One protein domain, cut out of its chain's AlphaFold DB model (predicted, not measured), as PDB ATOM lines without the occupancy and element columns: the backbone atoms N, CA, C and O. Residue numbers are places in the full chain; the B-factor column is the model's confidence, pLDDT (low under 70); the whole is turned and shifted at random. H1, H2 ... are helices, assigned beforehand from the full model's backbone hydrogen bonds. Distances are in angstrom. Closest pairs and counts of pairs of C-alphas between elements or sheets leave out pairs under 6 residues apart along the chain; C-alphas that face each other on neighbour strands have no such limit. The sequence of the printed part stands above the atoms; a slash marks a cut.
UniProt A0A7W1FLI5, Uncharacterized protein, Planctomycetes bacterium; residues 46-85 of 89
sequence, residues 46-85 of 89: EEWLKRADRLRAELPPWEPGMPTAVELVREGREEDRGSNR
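This is residues 46 to 85 of the 89 residues of an uncharacterized protein of Planctomycetes bacterium (UniProt A0A7W1FLI5). The model is an open, splayed arch, with the longest helix, H2, as one leg, H1 as the other, and the link of residues 59 to 68 curving between them; the two helices do not pack together, and there is no core. The printed part has 40 residues with two named helices, H1 then H2, and no named strand: the class is all helix. It is extended, with a radius of gyration of the C-alphas of 14.8 A, and flat, spanning 43 by 26 by 13 A.

H2, residues 69 to 83, and H1, residues 46 to 58, are apart, and a short link of 10 residues joins them. Residues 46 to 85 stand free. In H1 every O i to N i+4 pair is within hydrogen-bond range; in H2 10 of 11 are.

H2 is 21.4 A long, from C-alpha 69 at (3.949, -9.235, 27.611) to C-alpha 83 at (9.682, -10.128, 48.223). H1 is 18.6 A long and begins with C-alpha 46 at (18.434, -19.401, 11.215).

The C-alphas farthest apart, those of Glu 46 and Arg 85, are 43.6 A apart. The printed part has no cut. Its mean pLDDT is 84.7, with residues 82 to 85 under 70.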
ATOM      1  N   GLU A  46      19.346 -18.436  11.825       90.50
ATOM      2  CA  GLU A  46      18.434 -19.401  11.215       90.50
ATOM      3  C   GLU A  46      17.990 -20.488  12.204       90.50
ATOM      4  O   GLU A  46      16.801 -20.780  12.311       90.50
ATOM      5  N   GLU A  47      18.920 -21.072  12.963       89.88
ATOM      6  CA  GLU A  47      18.588 -22.047  14.010       89.88
ATOM      7  C   GLU A  47      17.737 -21.419  15.115       89.88
ATOM      8  O   GLU A  47      16.828 -22.063  15.643       89.88
ATOM      9  N   TRP A  48      18.000 -20.151  15.437       90.50
ATOM     10  CA  TRP A  48      17.222 -19.393  16.406       90.50
ATOM     11  C   TRP A  48      15.787 -19.171  15.922       90.50
ATOM     12  O   TRP A  48      14.848 -19.447  16.666       90.50
ATOM     13  N   LEU A  49      15.605 -18.755  14.665       92.00
ATOM     14  CA  LEU A  49      14.289 -18.590  14.039       92.00
ATOM     15  C   LEU A  49      13.532 -19.918  13.972       92.00
ATOM     16  O   LEU A  49      12.406 -19.994  14.447       92.00
ATOM     17  N   LYS A  50      14.178 -20.999  13.517       92.81
ATOM     18  CA  LYS A  50      13.582 -22.347  13.510       92.81
ATOM     19  C   LYS A  50      13.149 -22.798  14.904       92.81
ATOM     20  O   LYS A  50      12.129 -23.470  15.058       92.81
ATOM     21  N   ARG A  51      13.929 -22.458  15.934       89.94
ATOM     22  CA  ARG A  51      13.570 -22.741  17.326       89.94
ATOM     23  C   ARG A  51      12.374 -21.902  17.778       89.94
ATOM     24  O   ARG A  51      11.492 -22.450  18.433       89.94
ATOM     25  N   ALA A  52      12.337 -20.619  17.428       89.12
ATOM     26  CA  ALA A  52      11.224 -19.728  17.742       89.12
ATOM     27  C   ALA A  52       9.923 -20.178  17.060       89.12
ATOM     28  O   ALA A  52       8.889 -20.229  17.719       89.12
ATOM     29  N   ASP A  53       9.986 -20.584  15.791       91.62
ATOM     30  CA  ASP A  53       8.838 -21.102  15.043       91.62
ATOM     31  C   ASP A  53       8.290 -22.387  15.669       91.62
ATOM     32  O   ASP A  53       7.079 -22.532  15.829       91.62
ATOM     33  N   ARG A  54       9.176 -23.297  16.097       90.81
ATOM     34  CA  ARG A  54       8.773 -24.515  16.813       90.81
ATOM     35  C   ARG A  54       8.055 -24.188  18.120       90.81
ATOM     36  O   ARG A  54       6.965 -24.693  18.345       90.81
ATOM     37  N   LEU A  55       8.639 -23.316  18.945       89.81
ATOM     38  CA  LEU A  55       8.000 -22.874  20.188       89.81
ATOM     39  C   LEU A  55       6.646 -22.215  19.914       89.81
ATOM     40  O   LEU A  55       5.682 -22.473  20.623       89.81
ATOM     41  N   ARG A  56       6.553 -21.387  18.872       86.31
ATOM     42  CA  ARG A  56       5.303 -20.729  18.491       86.31
ATOM     43  C   ARG A  56       4.225 -21.723  18.062       86.31
ATOM     44  O   ARG A  56       3.059 -21.460  18.319       86.31
ATOM     45  N   ALA A  57       4.598 -22.829  17.423       91.25
ATOM     46  CA  ALA A  57       3.663 -23.883  17.035       91.25
ATOM     47  C   ALA A  57       3.167 -24.721  18.229       91.25
ATOM     48  O   ALA A  57       2.071 -25.271  18.170       91.25
ATOM     49  N   GLU A  58       3.963 -24.825  19.296       91.56
ATOM     50  CA  GLU A  58       3.609 -25.557  20.522       91.56
ATOM     51  C   GLU A  58       2.756 -24.724  21.494       91.56
ATOM     52  O   GLU A  58       2.079 -25.282  22.356       91.56
ATOM     53  N   LEU A  59       2.781 -23.394  21.367       86.06
ATOM     54  CA  LEU A  59       2.039 -22.486  22.236       86.06
ATOM     55  C   LEU A  59       0.653 -22.162  21.660       86.06
ATOM     56  O   LEU A  59       0.521 -21.967  20.449       86.06
ATOM     57  N   PRO A  60      -0.383 -22.048  22.512       85.44
ATOM     58  CA  PRO A  60      -1.673 -21.558  22.058       85.44
ATOM     59  C   PRO A  60      -1.523 -20.129  21.513       85.44
ATOM     60  O   PRO A  60      -0.705 -19.351  22.024       85.44
ATOM     61  N   PRO A  61      -2.293 -19.759  20.474       85.50
ATOM     62  CA  PRO A  61      -2.341 -18.377  20.035       85.50
ATOM     63  C   PRO A  61      -2.806 -17.501  21.197       85.50
ATOM     64  O   PRO A  61      -3.618 -17.910  22.023       85.50
ATOM     65  N   TRP A  62      -2.274 -16.285  21.263       87.88
ATOM     66  CA  TRP A  62      -2.748 -15.322  22.244       87.88
ATOM     67  C   TRP A  62      -4.216 -14.982  21.963       87.88
ATOM     68  O   TRP A  62      -4.579 -14.693  20.819       87.88
ATOM     69  N   GLU A  63      -5.036 -14.989  23.010       89.56
ATOM     70  CA  GLU A  63      -6.463 -14.683  22.943       89.56
ATOM     71  C   GLU A  63      -6.808 -13.463  23.812       89.56
ATOM     72  O   GLU A  63      -6.166 -13.236  24.845       89.56
ATOM     73  N   PRO A  64      -7.839 -12.679  23.439       86.94
ATOM     74  CA  PRO A  64      -8.339 -11.594  24.277       86.94
ATOM     75  C   PRO A  64      -8.704 -12.098  25.681       86.94
ATOM     76  O   PRO A  64      -9.542 -12.983  25.830       86.94
ATOM     77  N   GLY A  65      -8.077 -11.522  26.707       85.94
ATOM     78  CA  GLY A  65      -8.207 -11.956  28.104       85.94
ATOM     79  C   GLY A  65      -6.950 -12.627  28.663       85.94
ATOM     80  O   GLY A  65      -6.821 -12.741  29.879       85.94
ATOM     81  N   MET A  66      -5.993 -13.007  27.809       89.06
ATOM     82  CA  MET A  66      -4.654 -13.395  28.250       89.06
ATOM     83  C   MET A  66      -3.783 -12.156  28.509       89.06
ATOM     84  O   MET A  66      -3.843 -11.195  27.733       89.06
ATOM     85  N   PRO A  67      -2.927 -12.176  29.545       86.00
ATOM     86  CA  PRO A  67      -2.062 -11.051  29.860       86.00
ATOM     87  C   PRO A  67      -1.067 -10.795  28.725       86.00
ATOM     88  O   PRO A  67      -0.502 -11.703  28.111       86.00
ATOM     89  N   THR A  68      -0.862  -9.522  28.429       88.69
ATOM     90  CA  THR A  68       0.137  -9.058  27.476       88.69
ATOM     91  C   THR A  68       1.541  -9.210  28.054       88.69
ATOM     92  O   THR A  68       1.753  -9.234  29.268       88.69
ATOM     93  N   ALA A  69       2.550  -9.220  27.180       84.62
ATOM     94  CA  ALA A  69       3.949  -9.235  27.611       84.62
ATOM     95  C   ALA A  69       4.296  -8.060  28.547       84.62
ATOM     96  O   ALA A  69       5.139  -8.196  29.431       84.62
ATOM     97  N   VAL A  70       3.645  -6.905  28.370       91.12
ATOM     98  CA  VAL A  70       3.860  -5.720  29.211       91.12
ATOM     99  C   VAL A  70       3.315  -5.938  30.621       91.12
ATOM    100  O   VAL A  70       3.980  -5.566  31.585       91.12
ATOM    101  N   GLU A  71       2.138  -6.551  30.744       90.44
ATOM    102  CA  GLU A  71       1.515  -6.859  32.035       90.44
ATOM    103  C   GLU A  71       2.335  -7.891  32.810       90.44
ATOM    104  O   GLU A  71       2.686  -7.628  33.955       90.44
ATOM    105  N   LEU A  72       2.773  -8.971  32.157       89.06
ATOM    106  CA  LEU A  72       3.618  -9.999  32.783       89.06
ATOM    107  C   LEU A  72       4.962  -9.441  33.278       89.06
ATOM    108  O   LEU A  72       5.418  -9.752  34.376       89.06
ATOM    109  N   VAL A  73       5.614  -8.579  32.488       90.69
ATOM    110  CA  VAL A  73       6.873  -7.931  32.901       90.69
ATOM    111  C   VAL A  73       6.646  -6.956  34.057       90.69
ATOM    112  O   VAL A  73       7.537  -6.765  34.888       90.69
ATOM    113  N   ARG A  74       5.485  -6.301  34.105       90.56
ATOM    114  CA  ARG A  74       5.120  -5.407  35.204       90.56
ATOM    115  C   ARG A  74       4.886  -6.196  36.489       90.56
ATOM    116  O   ARG A  74       5.496  -5.849  37.494       90.56
ATOM    117  N   GLU A  75       4.094  -7.258  36.413       87.25
ATOM    118  CA  GLU A  75       3.791  -8.173  37.515       87.25
ATOM    119  C   GLU A  75       5.070  -8.773  38.109       87.25
ATOM    120  O   GLU A  75       5.341  -8.566  39.290       87.25
ATOM    121  N   GLY A  76       5.954  -9.355  37.288       86.12
ATOM    122  CA  GLY A  76       7.216  -9.924  37.787       86.12
ATOM    123  C   GLY A  76       8.125  -8.895  38.480       86.12
ATOM    124  O   GLY A  76       8.769  -9.182  39.487       86.12
ATOM    125  N   ARG A  77       8.134  -7.638  38.013       85.19
ATOM    126  CA  ARG A  77       8.873  -6.545  38.677       85.19
ATOM    127  C   ARG A  77       8.223  -6.072  39.977       85.19
ATOM    128  O   ARG A  77       8.877  -5.381  40.765       85.19
ATOM    129  N   GLU A  78       6.929  -6.295  40.153       84.12
ATOM    130  CA  GLU A  78       6.192  -5.956  41.368       84.12
ATOM    131  C   GLU A  78       6.362  -7.067  42.417       84.12
ATOM    132  O   GLU A  78       6.628  -6.751  43.578       84.12
ATOM    133  N   GLU A  79       6.371  -8.336  41.999       78.06
ATOM    134  CA  GLU A  79       6.703  -9.503  42.830       78.06
ATOM    135  C   GLU A  79       8.118  -9.416  43.427       78.06
ATOM    136  O   GLU A  79       8.281  -9.518  44.648       78.06
ATOM    137  N   ASP A  80       9.131  -9.109  42.606       75.69
ATOM    138  CA  ASP A  80      10.521  -8.931  43.058       75.69
ATOM    139  C   ASP A  80      10.657  -7.814  44.111       75.69
ATOM    140  O   ASP A  80      11.433  -7.905  45.067       75.69
ATOM    141  N   ARG A  81       9.875  -6.735  43.967       70.56
ATOM    142  CA  ARG A  81       9.862  -5.615  44.925       70.56
ATOM    143  C   ARG A  81       9.087  -5.929  46.201       70.56
ATOM    144  O   ARG A  81       9.408  -5.361  47.246       70.56
ATOM    145  N   GLY A  82       8.069  -6.784  46.120       62.66
ATOM    146  CA  GLY A  82       7.296  -7.259  47.265       62.66
ATOM    147  C   GLY A  82       8.096  -8.222  48.138       62.66
ATOM    148  O   GLY A  82       8.122  -8.051  49.355       62.66
ATOM    149  N   SER A  83       8.826  -9.157  47.522       61.50
ATOM    150  CA  SER A  83       9.682 -10.128  48.223       61.50
ATOM    151  C   SER A  83      10.787  -9.453  49.055       61.50
ATOM    152  O   SER A  83      11.047  -9.840  50.193       61.50
ATOM    153  N   ASN A  84      11.359  -8.349  48.559       59.16
ATOM    154  CA  ASN A  84      12.385  -7.580  49.277       59.16
ATOM    155  C   ASN A  84      11.839  -6.705  50.435       59.16
ATOM    156  O   ASN A  84      12.613  -6.036  51.115       59.16
ATOM    157  N   ARG A  85      10.514  -6.668  50.659       55.34
ATOM    158  CA  ARG A  85       9.868  -5.974  51.795       55.34
ATOM    159  C   ARG A  85       9.399  -6.915  52.909       55.34
ATOM    160  O   ARG A  85       9.133  -6.435  54.006       55.34
TER     161      ARG A  85